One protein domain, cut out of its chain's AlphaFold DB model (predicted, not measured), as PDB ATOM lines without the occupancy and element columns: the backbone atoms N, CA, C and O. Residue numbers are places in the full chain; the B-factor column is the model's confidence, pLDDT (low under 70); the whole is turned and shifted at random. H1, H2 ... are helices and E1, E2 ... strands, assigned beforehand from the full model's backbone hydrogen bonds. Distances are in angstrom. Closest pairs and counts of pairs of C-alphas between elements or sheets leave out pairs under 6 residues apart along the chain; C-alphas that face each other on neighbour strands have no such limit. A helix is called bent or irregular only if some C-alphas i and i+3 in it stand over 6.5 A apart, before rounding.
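What this domain is: This is residues 162 to 265 of the 506 residues of an uncharacterized protein of Methanothermobacter sp. CaT2 (UniProt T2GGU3). A small twisted sheet of four strands has two helices, H1 and H2, over one face, making two layers; H4 packs on H1 beyond the edge strand E4, and the short H3 sits at the far end of H1. A long stretch without named elements, residues 211 to 230, passes by the other edge strand, E2, where residues 215 to 216 pair with it. The printed part has 104 residues, with four named helices and four named strands in the order H1 E1 H2 H3 E2 E3 E4 H4. The mixed sheet runs E2 E1 E3 E4, and the class is mixed, helices and strands. The whole is compact, with a radius of gyration of the C-alphas of 12.5 A, and rounded, with spans of 32 by 28 by 27 A.

Where its parts are: Start in the sheet with E1, residues 184 to 188, 12.8 A long, beginning at C-alpha 184 at (119.319, 133.911, 159.741). Its companions are E2, residues 231 to 234, 10.5 A; E3, residues 244 to 248, 12.9 A; and E4, residues 253 to 255. Find C-alpha 163 at (107.481, 120.337, 169.419); from there H1 runs 19.8 A to residue 176. H2, residues 191 to 202, covers 16.2 A. H3 is residues 207 to 210. H4, residues 258 to 264, 10.7 A, ends at (107.950, 126.214, 161.436); it is irregular, with C-alphas 259 and 262 7.5 A apart.

How they stand to each other: Look first at E1 and E3, parallel, with N 186 and O 245 2.8 A apart. E2 and E1 are parallel, with N 234 and O 187 at 2.8 A; E1, H2, H3 and E2 form a strand-helix-strand unit, two parallel neighbour strands with helices between, its crossover right-handed. E3 and E4 form an antiparallel hairpin, with N 255 and O 246 at 2.8 A. H2 is on the sheet over E2 and E1, at a height of 9.9 A. H1 is on the same face at a height of 10.1 A, over E1 and, only just, with 3 C-alphas, over E3. H1 is the hub. It touches H4, about perpendicular at 88 degrees, closest at the C-alphas of Lys 167 and Phe 264, 4.6 A. With residues 165 to 169 alone it touches H2, closest at the C-alphas of Val 169 and Leu 201, 6.0 A. It only just touches H3, with 3 pairs of C-alphas within 8 A, the closest those of Ala 176 and Leu 209, 5.2 A. In H1 and H2 every O i to N i+4 pair is within hydrogen-bond range; H4 has 0 of 3, but 3 of 4 O i to N i+3 pairs, and H3 is too short for an i+4 pair.

The domain as a whole: The C-alphas farthest apart, those of Glu 208 and Glu 236, are 34.2 A apart. The printed part has no cut, and its long link is H3 to E2. Mean pLDDT of the printed part is 93.0; look at residues 179 to 180 for values under 70.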
ATOM      1  N   ASP A 162     109.503 116.249 170.636       91.50
ATOM      2  CA  ASP A 162     109.596 117.616 171.141       91.50
ATOM      3  C   ASP A 162     109.158 118.624 170.066       91.50
ATOM      4  O   ASP A 162     109.846 118.842 169.067       91.50
ATOM      5  N   ARG A 163     108.028 119.300 170.310       92.44
ATOM      6  CA  ARG A 163     107.481 120.337 169.419       92.44
ATOM      7  C   ARG A 163     108.458 121.475 169.136       92.44
ATOM      8  O   ARG A 163     108.385 122.062 168.061       92.44
ATOM      9  N   PHE A 164     109.317 121.839 170.085       95.06
ATOM     10  CA  PHE A 164     110.320 122.876 169.864       95.06
ATOM     11  C   PHE A 164     111.364 122.407 168.848       95.06
ATOM     12  O   PHE A 164     111.619 123.103 167.866       95.06
ATOM     13  N   LYS A 165     111.895 121.194 169.028       95.38
ATOM     14  CA  LYS A 165     112.869 120.603 168.104       95.38
ATOM     15  C   LYS A 165     112.276 120.328 166.725       95.38
ATOM     16  O   LYS A 165     112.922 120.643 165.733       95.38
ATOM     17  N   LEU A 166     111.036 119.836 166.651       95.19
ATOM     18  CA  LEU A 166     110.317 119.632 165.386       95.19
ATOM     19  C   LEU A 166     110.256 120.915 164.556       95.19
ATOM     20  O   LEU A 166     110.621 120.914 163.383       95.19
ATOM     21  N   LYS A 167     109.877 122.037 165.180       96.12
ATOM     22  CA  LYS A 167     109.850 123.344 164.509       96.12
ATOM     23  C   LYS A 167     111.210 123.717 163.923       96.12
ATOM     24  O   LYS A 167     111.271 124.219 162.804       96.12
ATOM     25  N   LEU A 168     112.286 123.485 164.673       97.19
ATOM     26  CA  LEU A 168     113.637 123.758 164.196       97.19
ATOM     27  C   LEU A 168     114.032 122.817 163.053       97.19
ATOM     28  O   LEU A 168     114.599 123.291 162.077       97.19
ATOM     29  N   VAL A 169     113.681 121.530 163.102       96.81
ATOM     30  CA  VAL A 169     113.937 120.609 161.982       96.81
ATOM     31  C   VAL A 169     113.189 121.030 160.722       96.81
ATOM     32  O   VAL A 169     113.794 121.037 159.656       96.81
ATOM     33  N   PHE A 170     111.926 121.457 160.815       95.81
ATOM     34  CA  PHE A 170     111.192 121.972 159.648       95.81
ATOM     35  C   PHE A 170     111.872 123.201 159.045       95.81
ATOM     36  O   PHE A 170     112.017 123.303 157.827       95.81
ATOM     37  N   TYR A 171     112.364 124.103 159.895       96.00
ATOM     38  CA  TYR A 171     113.149 125.243 159.442       96.00
ATOM     39  C   TYR A 171     114.431 124.806 158.719       96.00
ATOM     40  O   TYR A 171     114.715 125.282 157.621       96.00
ATOM     41  N   LEU A 172     115.197 123.888 159.319       96.19
ATOM     42  CA  LEU A 172     116.444 123.371 158.753       96.19
ATOM     43  C   LEU A 172     116.205 122.639 157.432       96.19
ATOM     44  O   LEU A 172     116.939 122.863 156.477       96.19
ATOM     45  N   PHE A 173     115.160 121.818 157.346       95.69
ATOM     46  CA  PHE A 173     114.784 121.106 156.129       95.69
ATOM     47  C   PHE A 173     114.455 122.077 154.992       95.69
ATOM     48  O   PHE A 173     114.989 121.946 153.889       95.69
ATOM     49  N   LYS A 174     113.658 123.116 155.268       93.69
ATOM     50  CA  LYS A 174     113.396 124.187 154.300       93.69
ATOM     51  C   LYS A 174     114.697 124.903 153.910       93.69
ATOM     52  O   LYS A 174     114.999 125.029 152.724       93.69
ATOM     53  N   ALA A 175     115.525 125.302 154.871       92.56
ATOM     54  CA  ALA A 175     116.817 125.925 154.571       92.56
ATOM     55  C   ALA A 175     117.688 125.047 153.654       92.56
ATOM     56  O   ALA A 175     118.272 125.547 152.693       92.56
ATOM     57  N   ALA A 176     117.697 123.736 153.891       93.25
ATOM     58  CA  ALA A 176     118.469 122.770 153.124       93.25
ATOM     59  C   ALA A 176     117.947 122.565 151.692       93.25
ATOM     60  O   ALA A 176     118.741 122.353 150.777       93.25
ATOM     61  N   ARG A 177     116.630 122.675 151.469       89.62
ATOM     62  CA  ARG A 177     115.996 122.579 150.140       89.62
ATOM     63  C   ARG A 177     116.255 123.785 149.226       89.62
ATOM     64  O   ARG A 177     115.766 123.807 148.101       89.62
ATOM     65  N   GLY A 178     117.029 124.776 149.669       75.56
ATOM     66  CA  GLY A 178     117.419 125.900 148.818       75.56
ATOM     67  C   GLY A 178     116.412 127.047 148.800       75.56
ATOM     68  O   GLY A 178     116.396 127.836 147.854       75.56
ATOM     69  N   TYR A 179     115.618 127.217 149.864       65.00
ATOM     70  CA  TYR A 179     114.978 128.507 150.136       65.00
ATOM     71  C   TYR A 179     116.081 129.515 150.535       65.00
ATOM     72  O   TYR A 179     116.287 129.840 151.698       65.00
ATOM     73  N   HIS A 180     116.872 129.981 149.563       56.38
ATOM     74  CA  HIS A 180     118.053 130.831 149.788       56.38
ATOM     75  C   HIS A 180     117.725 132.201 150.412       56.38
ATOM     76  O   HIS A 180     118.627 132.910 150.862       56.38
ATOM     77  N   GLU A 181     116.443 132.558 150.466       71.56
ATOM     78  CA  GLU A 181     115.927 133.794 151.056       71.56
ATOM     79  C   GLU A 181     115.449 133.626 152.507       71.56
ATOM     80  O   GLU A 181     114.792 134.519 153.042       71.56
ATOM     81  N   LEU A 182     115.764 132.510 153.176       86.06
ATOM     82  CA  LEU A 182     115.417 132.385 154.589       86.06
ATOM     83  C   LEU A 182     116.226 133.364 155.461       86.06
ATOM     84  O   LEU A 182     117.417 133.601 155.208       86.06
ATOM     85  N   PRO A 183     115.602 133.916 156.518       92.12
ATOM     86  CA  PRO A 183     116.301 134.688 157.541       92.12
ATOM     87  C   PRO A 183     117.469 133.920 158.174       92.12
ATOM     88  O   PRO A 183     117.636 132.716 158.006       92.12
ATOM     89  N   ASN A 184     118.310 134.603 158.943       93.88
ATOM     90  CA  ASN A 184     119.319 133.911 159.741       93.88
ATOM     91  C   ASN A 184     118.672 133.332 161.004       93.88
ATOM     92  O   ASN A 184     117.901 134.023 161.674       93.88
ATOM     93  N   LEU A 185     119.010 132.095 161.355       96.69
ATOM     94  CA  LEU A 185     118.586 131.465 162.601       96.69
ATOM     95  C   LEU A 185     119.643 131.722 163.674       96.69
ATOM     96  O   LEU A 185     120.768 131.233 163.573       96.69
ATOM     97  N   ILE A 186     119.282 132.501 164.688       97.69
ATOM     98  CA  ILE A 186     120.186 132.931 165.753       97.69
ATOM     99  C   ILE A 186     119.821 132.190 167.039       97.69
ATOM    100  O   ILE A 186     118.734 132.401 167.577       97.69
ATOM    101  N   LEU A 187     120.714 131.340 167.540       98.38
ATOM    102  CA  LEU A 187     120.494 130.530 168.736       98.38
ATOM    103  C   LEU A 187     121.177 131.165 169.950       98.38
ATOM    104  O   LEU A 187     122.390 131.325 169.974       98.38
ATOM    105  N   TYR A 188     120.393 131.516 170.961       97.81
ATOM    106  CA  TYR A 188     120.873 131.988 172.252       97.81
ATOM    107  C   TYR A 188     121.069 130.804 173.203       97.81
ATOM    108  O   TYR A 188     120.106 130.107 173.544       97.81
ATOM    109  N   GLY A 189     122.310 130.585 173.631       96.38
ATOM    110  CA  GLY A 189     122.710 129.466 174.482       96.38
ATOM    111  C   GLY A 189     124.230 129.331 174.557       96.38
ATOM    112  O   GLY A 189     124.958 130.066 173.894       96.38
ATOM    113  N   CYS A 190     124.737 128.410 175.378       95.31
ATOM    114  CA  CYS A 190     126.173 128.137 175.368       95.31
ATOM    115  C   CYS A 190     126.562 127.311 174.127       95.31
ATOM    116  O   CYS A 190     125.734 126.593 173.564       95.31
ATOM    117  N   SER A 191     127.827 127.410 173.702       95.31
ATOM    118  CA  SER A 191     128.335 126.746 172.488       95.31
ATOM    119  C   SER A 191     128.063 125.236 172.466       95.31
ATOM    120  O   SER A 191     127.716 124.691 171.416       95.31
ATOM    121  N   ASP A 192     128.186 124.568 173.613       95.50
ATOM    122  CA  ASP A 192     128.009 123.118 173.723       95.50
ATOM    123  C   ASP A 192     126.540 122.720 173.547       95.50
ATOM    124  O   ASP A 192     126.245 121.801 172.784       95.50
ATOM    125  N   ASP A 193     125.612 123.458 174.167       96.06
ATOM    126  CA  ASP A 193     124.170 123.220 174.023       96.06
ATOM    127  C   ASP A 193     123.715 123.436 172.573       96.06
ATOM    128  O   ASP A 193     122.922 122.660 172.037       96.06
ATOM    129  N   ILE A 194     124.234 124.481 171.920       97.38
ATOM    130  CA  ILE A 194     123.917 124.801 170.521       97.38
ATOM    131  C   ILE A 194     124.465 123.720 169.591       97.38
ATOM    132  O   ILE A 194     123.741 123.242 168.718       97.38
ATOM    133  N   SER A 195     125.721 123.317 169.792       96.38
ATOM    134  CA  SER A 195     126.356 122.249 169.016       96.38
ATOM    135  C   SER A 195     125.609 120.930 169.182       96.38
ATOM    136  O   SER A 195     125.276 120.301 168.184       96.38
ATOM    137  N   GLY A 196     125.292 120.545 170.421       95.69
ATOM    138  CA  GLY A 196     124.570 119.311 170.724       95.69
ATOM    139  C   GLY A 196     123.162 119.291 170.136       95.69
ATOM    140  O   GLY A 196     122.766 118.291 169.542       95.69
ATOM    141  N   LEU A 197     122.425 120.404 170.232       96.25
ATOM    142  CA  LEU A 197     121.114 120.524 169.598       96.25
ATOM    143  C   LEU A 197     121.226 120.382 168.080       96.25
ATOM    144  O   LEU A 197     120.532 119.557 167.500       96.25
ATOM    145  N   LEU A 198     122.068 121.185 167.425       96.88
ATOM    146  CA  LEU A 198     122.148 121.193 165.964       96.88
ATOM    147  C   LEU A 198     122.632 119.852 165.410       96.88
ATOM    148  O   LEU A 198     122.096 119.412 164.398       96.88
ATOM    149  N   ASP A 199     123.562 119.186 166.094       94.56
ATOM    150  CA  ASP A 199     124.036 117.846 165.745       94.56
ATOM    151  C   ASP A 199     122.919 116.793 165.851       94.56
ATOM    152  O   ASP A 199     122.752 115.980 164.942       94.56
ATOM    153  N   GLU A 200     122.087 116.864 166.899       93.56
ATOM    154  CA  GLU A 200     120.891 116.023 167.044       93.56
ATOM    155  C   GLU A 200     119.870 116.293 165.932       93.56
ATOM    156  O   GLU A 200     119.350 115.355 165.330       93.56
ATOM    157  N   LEU A 201     119.570 117.563 165.640       95.19
ATOM    158  CA  LEU A 201     118.580 117.923 164.622       95.19
ATOM    159  C   LEU A 201     119.041 117.540 163.210       95.19
ATOM    160  O   LEU A 201     118.214 117.186 162.370       95.19
ATOM    161  N   PHE A 202     120.352 117.576 162.958       93.00
ATOM    162  CA  PHE A 202     120.949 117.201 161.679       93.00
ATOM    163  C   PHE A 202     120.706 115.738 161.303       93.00
ATOM    164  O   PHE A 202     120.736 115.415 160.117       93.00
ATOM    165  N   PHE A 203     120.455 114.858 162.278       92.81
ATOM    166  CA  PHE A 203     120.099 113.462 162.017       92.81
ATOM    167  C   PHE A 203     118.848 113.346 161.130       92.81
ATOM    168  O   PHE A 203     118.811 112.524 160.219       92.81
ATOM    169  N   TYR A 204     117.853 114.210 161.351       94.56
ATOM    170  CA  TYR A 204     116.569 114.205 160.638       94.56
ATOM    171  C   TYR A 204     116.600 114.981 159.316       94.56
ATOM    172  O   TYR A 204     115.551 115.267 158.738       94.56
ATOM    173  N   ILE A 205     117.780 115.383 158.849       94.75
ATOM    174  CA  ILE A 205     117.951 115.993 157.532       94.75
ATOM    175  C   ILE A 205     118.513 114.917 156.600       94.75
ATOM    176  O   ILE A 205     119.503 114.290 156.968       94.75
ATOM    177  N   PRO A 206     117.937 114.696 155.409       93.25
ATOM    178  CA  PRO A 206     118.504 113.778 154.421       93.25
ATOM    179  C   PRO A 206     119.920 114.187 153.998       93.25
ATOM    180  O   PRO A 206     120.207 115.374 153.826       93.25
ATOM    181  N   ASP A 207     120.809 113.217 153.800       91.12
ATOM    182  CA  ASP A 207     122.228 113.416 153.490       91.12
ATOM    183  C   ASP A 207     122.449 114.294 152.255       91.12
ATOM    184  O   ASP A 207     123.334 115.151 152.260       91.12
ATOM    185  N   GLU A 208     121.631 114.122 151.213       89.88
ATOM    186  CA  GLU A 208     121.740 114.926 149.990       89.88
ATOM    187  C   GLU A 208     121.392 116.405 150.203       89.88
ATOM    188  O   GLU A 208     121.852 117.258 149.446       89.88
ATOM    189  N   LEU A 209     120.646 116.722 151.265       93.06
ATOM    190  CA  LEU A 209     120.298 118.088 151.645       93.06
ATOM    191  C   LEU A 209     121.270 118.685 152.671       93.06
ATOM    192  O   LEU A 209     121.462 119.902 152.687       93.06
ATOM    193  N   LYS A 210     121.928 117.858 153.499       92.81
ATOM    194  CA  LYS A 210     122.883 118.313 154.535       92.81
ATOM    195  C   LYS A 210     123.960 119.239 153.985       92.81
ATOM    196  O   LYS A 210     124.354 120.177 154.671       92.81
ATOM    197  N   VAL A 211     124.392 119.016 152.744       93.19
ATOM    198  CA  VAL A 211     125.438 119.806 152.076       93.19
ATOM    199  C   VAL A 211     125.105 121.296 151.945       93.19
ATOM    200  O   VAL A 211     126.010 122.113 151.798       93.19
ATOM    201  N   ASN A 212     123.826 121.659 152.038       93.19
ATOM    202  CA  ASN A 212     123.354 123.041 151.964       93.19
ATOM    203  C   ASN A 212     123.245 123.714 153.338       93.19
ATOM    204  O   ASN A 212     122.874 124.886 153.432       93.19
ATOM    205  N   LEU A 213     123.544 122.982 154.410       94.25
ATOM    206  CA  LEU A 213     123.469 123.462 155.776       94.25
ATOM    207  C   LEU A 213     124.860 123.577 156.398       94.25
ATOM    208  O   LEU A 213     125.778 122.801 156.138       94.25
ATOM    209  N   GLY A 214     124.987 124.549 157.287       95.69
ATOM    210  CA  GLY A 214     126.150 124.716 158.136       95.69
ATOM    211  C   GLY A 214     125.828 125.661 159.279       95.69
ATOM    212  O   GLY A 214     124.920 126.492 159.169       95.69
ATOM    213  N   TRP A 215     126.555 125.518 160.379       97.81
ATOM    214  CA  TRP A 215     126.357 126.318 161.573       97.81
ATOM    215  C   TRP A 215     127.661 126.703 162.253       97.81
ATOM    216  O   TRP A 215     128.679 126.023 162.142       97.81
ATOM    217  N   ASP A 216     127.592 127.790 163.010       98.12
ATOM    218  CA  ASP A 216     128.631 128.233 163.929       98.12
ATOM    219  C   ASP A 216     128.055 128.249 165.346       98.12
ATOM    220  O   ASP A 216     127.070 128.942 165.585       98.12
ATOM    221  N   SER A 217     128.618 127.491 166.288       97.56
ATOM    222  CA  SER A 217     128.043 127.381 167.634       97.56
ATOM    223  C   SER A 217     128.269 128.609 168.519       97.56
ATOM    224  O   SER A 217     127.566 128.763 169.516       97.56
ATOM    225  N   ALA A 218     129.208 129.495 168.165       96.88
ATOM    226  CA  ALA A 218     129.458 130.736 168.895       96.88
ATOM    227  C   ALA A 218     129.973 131.845 167.960       96.88
ATOM    228  O   ALA A 218     131.145 131.891 167.576       96.88
ATOM    229  N   PHE A 219     129.082 132.769 167.620       96.62
ATOM    230  CA  PHE A 219     129.286 133.885 166.698       96.62
ATOM    231  C   PHE A 219     129.084 135.248 167.379       96.62
ATOM    232  O   PHE A 219     128.651 136.218 166.755       96.62
ATOM    233  N   ASP A 220     129.392 135.336 168.675       95.38
ATOM    234  CA  ASP A 220     129.209 136.553 169.464       95.38
ATOM    235  C   ASP A 220     129.861 137.783 168.821       95.38
ATOM    236  O   ASP A 220     131.011 137.729 168.361       95.38
ATOM    237  N   GLY A 221     129.092 138.876 168.762       91.06
ATOM    238  CA  GLY A 221     129.506 140.166 168.196       91.06
ATOM    239  C   GLY A 221     129.764 140.161 166.683       91.06
ATOM    240  O   GLY A 221     130.200 141.167 166.117       91.06
ATOM    241  N   GLY A 222     129.513 139.039 166.001       93.19
ATOM    242  CA  GLY A 222     129.751 138.884 164.570       93.19
ATOM    243  C   GLY A 222     128.735 139.621 163.688       93.19
ATOM    244  O   GLY A 222     127.596 139.896 164.078       93.19
ATOM    245  N   THR A 223     129.149 139.927 162.453       94.62
ATOM    246  CA  THR A 223     128.290 140.549 161.432       94.62
ATOM    247  C   THR A 223     127.777 139.524 160.428       94.62
ATOM    248  O   THR A 223     128.559 138.814 159.803       94.62
ATOM    249  N   LEU A 224     126.462 139.487 160.212       93.25
ATOM    250  CA  LEU A 224     125.814 138.533 159.304       93.25
ATOM    251  C   LEU A 224     125.728 139.008 157.849       93.25
ATOM    252  O   LEU A 224     125.313 138.245 156.985       93.25
ATOM    253  N   TYR A 225     126.104 140.254 157.539       89.50
ATOM    254  CA  TYR A 225     125.971 140.785 156.173       89.50
ATOM    255  C   TYR A 225     126.832 140.046 155.146       89.50
ATOM    256  O   TYR A 225     126.417 139.895 154.002       89.50
ATOM    257  N   ASN A 226     128.018 139.599 155.560       85.62
ATOM    258  CA  ASN A 226     128.981 138.908 154.698       85.62
ATOM    259  C   ASN A 226     129.365 137.526 155.240       85.62
ATOM    260  O   ASN A 226     130.255 136.887 154.679       85.62
ATOM    261  N   TYR A 227     128.743 137.086 156.339       93.38
ATOM    262  CA  TYR A 227     129.033 135.773 156.894       93.38
ATOM    263  C   TYR A 227     128.305 134.700 156.081       93.38
ATOM    264  O   TYR A 227     127.105 134.857 155.835       93.38
ATOM    265  N   PRO A 228     128.989 133.636 155.625       91.94
ATOM    266  CA  PRO A 228     128.353 132.677 154.726       91.94
ATOM    267  C   PRO A 228     127.309 131.786 155.412       91.94
ATOM    268  O   PRO A 228     126.385 131.318 154.747       91.94
ATOM    269  N   LEU A 229     127.441 131.540 156.720       94.31
ATOM    270  CA  LEU A 229     126.547 130.643 157.453       94.31
ATOM    271  C   LEU A 229     125.288 131.366 157.932       94.31
ATOM    272  O   LEU A 229     125.345 132.473 158.467       94.31
ATOM    273  N   LYS A 230     124.143 130.701 157.761       93.25
ATOM    274  CA  LYS A 230     122.815 131.216 158.135       93.25
ATOM    275  C   LYS A 230     122.377 130.832 159.540       93.25
ATOM    276  O   LYS A 230     121.421 131.409 160.051       93.25
ATOM    277  N   ILE A 231     123.039 129.853 160.143       96.94
ATOM    278  CA  ILE A 231     122.706 129.325 161.462       96.94
ATOM    279  C   ILE A 231     123.877 129.651 162.376       96.94
ATOM    280  O   ILE A 231     124.987 129.169 162.156       96.94
ATOM    281  N   VAL A 232     123.646 130.495 163.375       97.69
ATOM    282  CA  VAL A 232     124.709 130.917 164.289       97.69
ATOM    283  C   VAL A 232     124.236 130.935 165.732       97.69
ATOM    284  O   VAL A 232     123.104 131.314 166.029       97.69
ATOM    285  N   GLY A 233     125.119 130.541 166.634       97.75
ATOM    286  CA  GLY A 233     124.940 130.617 168.071       97.75
ATOM    287  C   GLY A 233     125.527 131.885 168.676       97.75
ATOM    288  O   GLY A 233     126.392 132.514 168.073       97.75
ATOM    289  N   PHE A 234     125.078 132.266 169.867       97.00
ATOM    290  CA  PHE A 234     125.711 133.298 170.689       97.00
ATOM    291  C   PHE A 234     125.317 133.142 172.159       97.00
ATOM    292  O   PHE A 234     124.255 132.590 172.467       97.00
ATOM    293  N   TYR A 235     126.140 133.687 173.055       94.75
ATOM    294  CA  TYR A 235     125.905 133.624 174.497       94.75
ATOM    295  C   TYR A 235     125.820 135.001 175.169       94.75
ATOM    296  O   TYR A 235     124.969 135.205 176.028       94.75
ATOM    297  N   GLU A 236     126.654 135.962 174.781       93.31
ATOM    298  CA  GLU A 236     126.696 137.299 175.383       93.31
ATOM    299  C   GLU A 236     126.249 138.380 174.400       93.31
ATOM    300  O   GLU A 236     125.315 139.137 174.678       93.31
ATOM    301  N   GLU A 237     126.898 138.458 173.236       94.19
ATOM    302  CA  GLU A 237     126.690 139.546 172.283       94.19
ATOM    303  C   GLU A 237     125.966 139.041 171.038       94.19
ATOM    304  O   GLU A 237     126.526 138.328 170.203       94.19
ATOM    305  N   ARG A 238     124.703 139.450 170.887       95.12
ATOM    306  CA  ARG A 238     123.865 139.041 169.757       95.12
ATOM    307  C   ARG A 238     124.491 139.458 168.412       95.12
ATOM    308  O   ARG A 238     124.778 140.644 168.229       95.12
ATOM    309  N   PRO A 239     124.589 138.539 167.432       95.19
ATOM    310  CA  PRO A 239     124.980 138.864 166.065       95.19
ATOM    311  C   PRO A 239     124.077 139.924 165.433       95.19
ATOM    312  O   PRO A 239     122.854 139.924 165.618       95.19
ATOM    313  N   TYR A 240     124.654 140.806 164.621       93.06
ATOM    314  CA  TYR A 240     123.913 141.898 163.985       93.06
ATOM    315  C   TYR A 240     123.908 141.806 162.456       93.06
ATOM    316  O   TYR A 240     124.816 141.262 161.823       93.06
ATOM    317  N   GLY A 241     122.878 142.406 161.856       90.81
ATOM    318  CA  GLY A 241     122.674 142.451 160.408       90.81
ATOM    319  C   GLY A 241     121.749 141.349 159.884       90.81
ATOM    320  O   GLY A 241     121.517 140.343 160.552       90.81
ATOM    321  N   GLY A 242     121.220 141.570 158.676       85.62
ATOM    322  CA  GLY A 242     120.261 140.679 158.016       85.62
ATOM    323  C   GLY A 242     118.899 140.576 158.716       85.62
ATOM    324  O   GLY A 242     118.688 141.116 159.801       85.62
ATOM    325  N   GLU A 243     117.965 139.870 158.081       89.94
ATOM    326  CA  GLU A 243     116.764 139.386 158.766       89.94
ATOM    327  C   GLU A 243     117.140 138.220 159.682       89.94
ATOM    328  O   GLU A 243     118.032 137.428 159.360       89.94
ATOM    329  N   GLN A 244     116.497 138.141 160.845       92.50
ATOM    330  CA  GLN A 244     116.871 137.208 161.903       92.50
ATOM    331  C   GLN A 244     115.639 136.605 162.572       92.50
ATOM    332  O   GLN A 244     114.659 137.305 162.833       92.50
ATOM    333  N   ILE A 245     115.753 135.334 162.933       95.94
ATOM    334  CA  ILE A 245     114.857 134.621 163.835       95.94
ATOM    335  C   ILE A 245     115.661 134.278 165.080       95.94
ATOM    336  O   ILE A 245     116.751 133.719 164.973       95.94
ATOM    337  N   LEU A 246     115.142 134.629 166.255       97.00
ATOM    338  CA  LEU A 246     115.825 134.376 167.519       97.00
ATOM    339  C   LEU A 246     115.248 133.127 168.185       97.00
ATOM    340  O   LEU A 246     114.041 133.020 168.381       97.00
ATOM    341  N   VAL A 247     116.120 132.207 168.574       97.81
ATOM    342  CA  VAL A 247     115.783 130.986 169.301       97.81
ATOM    343  C   VAL A 247     116.460 131.042 170.659       97.81
ATOM    344  O   VAL A 247     117.678 131.119 170.729       97.81
ATOM    345  N   ASP A 248     115.694 130.989 171.740       97.44
ATOM    346  CA  ASP A 248     116.228 130.907 173.099       97.44
ATOM    347  C   ASP A 248     116.150 129.463 173.589       97.44
ATOM    348  O   ASP A 248     115.060 128.948 173.867       97.44
ATOM    349  N   LEU A 249     117.314 128.817 173.700       96.06
ATOM    350  CA  LEU A 249     117.412 127.419 174.114       96.06
ATOM    351  C   LEU A 249     117.005 127.209 175.573       96.06
ATOM    352  O   LEU A 249     116.456 126.164 175.911       96.06
ATOM    353  N   SER A 250     117.215 128.209 176.432       92.56
ATOM    354  CA  SER A 250     116.890 128.107 177.857       92.56
ATOM    355  C   SER A 250     115.382 128.123 178.113       92.56
ATOM    356  O   SER A 250     114.900 127.495 179.058       92.56
ATOM    357  N   THR A 251     114.624 128.824 177.265       94.25
ATOM    358  CA  THR A 251     113.165 128.933 177.389       94.25
ATOM    359  C   THR A 251     112.393 128.095 176.371       94.25
ATOM    360  O   THR A 251     111.169 127.991 176.494       94.25
ATOM    361  N   GLY A 252     113.068 127.505 175.377       93.56
ATOM    362  CA  GLY A 252     112.440 126.768 174.276       93.56
ATOM    363  C   GLY A 252     111.553 127.658 173.399       93.56
ATOM    364  O   GLY A 252     110.543 127.203 172.857       93.56
ATOM    365  N   LYS A 253     111.867 128.957 173.312       95.31
ATOM    366  CA  LYS A 253     111.073 129.939 172.562       95.31
ATOM    367  C   LYS A 253     111.734 130.274 171.235       95.31
ATOM    368  O   LYS A 253     112.944 130.444 171.159       95.31
ATOM    369  N   ILE A 254     110.904 130.425 170.209       96.38
ATOM    370  CA  ILE A 254     111.300 130.891 168.880       96.38
ATOM    371  C   ILE A 254     110.546 132.202 168.645       96.38
ATOM    372  O   ILE A 254     109.314 132.209 168.651       96.38
ATOM    373  N   ASP A 255     111.276 133.301 168.494       94.56
ATOM    374  CA  ASP A 255     110.748 134.634 168.215       94.56
ATOM    375  C   ASP A 255     110.903 134.948 166.724       94.56
ATOM    376  O   ASP A 255     112.016 135.087 166.204       94.56
ATOM    377  N   TYR A 256     109.766 135.014 166.032       91.31
ATOM    378  CA  TYR A 256     109.674 135.275 164.601       91.31
ATOM    379  C   TYR A 256     108.427 136.115 164.267       91.31
ATOM    380  O   TYR A 256     107.364 135.932 164.870       91.31
ATOM    381  N   PRO A 257     108.511 137.011 163.266       87.19
ATOM    382  CA  PRO A 257     107.347 137.671 162.682       87.19
ATOM    383  C   PRO A 257     106.284 136.669 162.215       87.19
ATOM    384  O   PRO A 257     106.612 135.669 161.581       87.19
ATOM    385  N   SER A 258     104.996 136.964 162.427       87.44
ATOM    386  CA  SER A 258     103.899 136.050 162.053       87.44
ATOM    387  C   SER A 258     103.884 135.656 160.572       87.44
ATOM    388  O   SER A 258     103.433 134.566 160.249       87.44
ATOM    389  N   ALA A 259     104.413 136.497 159.675       87.69
ATOM    390  CA  ALA A 259     104.546 136.182 158.248       87.69
ATOM    391  C   ALA A 259     105.443 134.955 157.976       87.69
ATOM    392  O   ALA A 259     105.284 134.282 156.961       87.69
ATOM    393  N   LEU A 260     106.350 134.635 158.901       90.81
ATOM    394  CA  LEU A 260     107.305 133.533 158.799       90.81
ATOM    395  C   LEU A 260     106.835 132.263 159.520       90.81
ATOM    396  O   LEU A 260     107.603 131.315 159.648       90.81
ATOM    397  N   SER A 261     105.586 132.212 160.001       90.69
ATOM    398  CA  SER A 261     105.092 131.052 160.752       90.69
ATOM    399  C   SER A 261     105.142 129.755 159.952       90.69
ATOM    400  O   SER A 261     105.441 128.714 160.522       90.69
ATOM    401  N   HIS A 262     104.884 129.829 158.646       91.44
ATOM    402  CA  HIS A 262     104.890 128.692 157.725       91.44
ATOM    403  C   HIS A 262     106.227 127.923 157.729       91.44
ATOM    404  O   HIS A 262     106.238 126.701 157.620       91.44
ATOM    405  N   LEU A 263     107.348 128.604 157.999       92.75
ATOM    406  CA  LEU A 263     108.669 127.972 158.085       92.75
ATOM    407  C   LEU A 263     108.765 126.916 159.194       92.75
ATOM    408  O   LEU A 263     109.531 125.963 159.075       92.75
ATOM    409  N   PHE A 264     107.959 127.064 160.245       94.12
ATOM    410  CA  PHE A 264     107.950 126.214 161.436       94.12
ATOM    411  C   PHE A 264     106.787 125.214 161.454       94.12
ATOM    412  O   PHE A 264     106.474 124.659 162.508       94.12
ATOM    413  N   HIS A 265     106.120 125.008 160.319       93.50
ATOM    414  CA  HIS A 265     105.030 124.050 160.166       93.50
ATOM    415  C   HIS A 265     105.336 123.067 159.030       93.50
ATOM    416  O   HIS A 265     106.035 123.442 158.087       93.50
TER     417      HIS A 265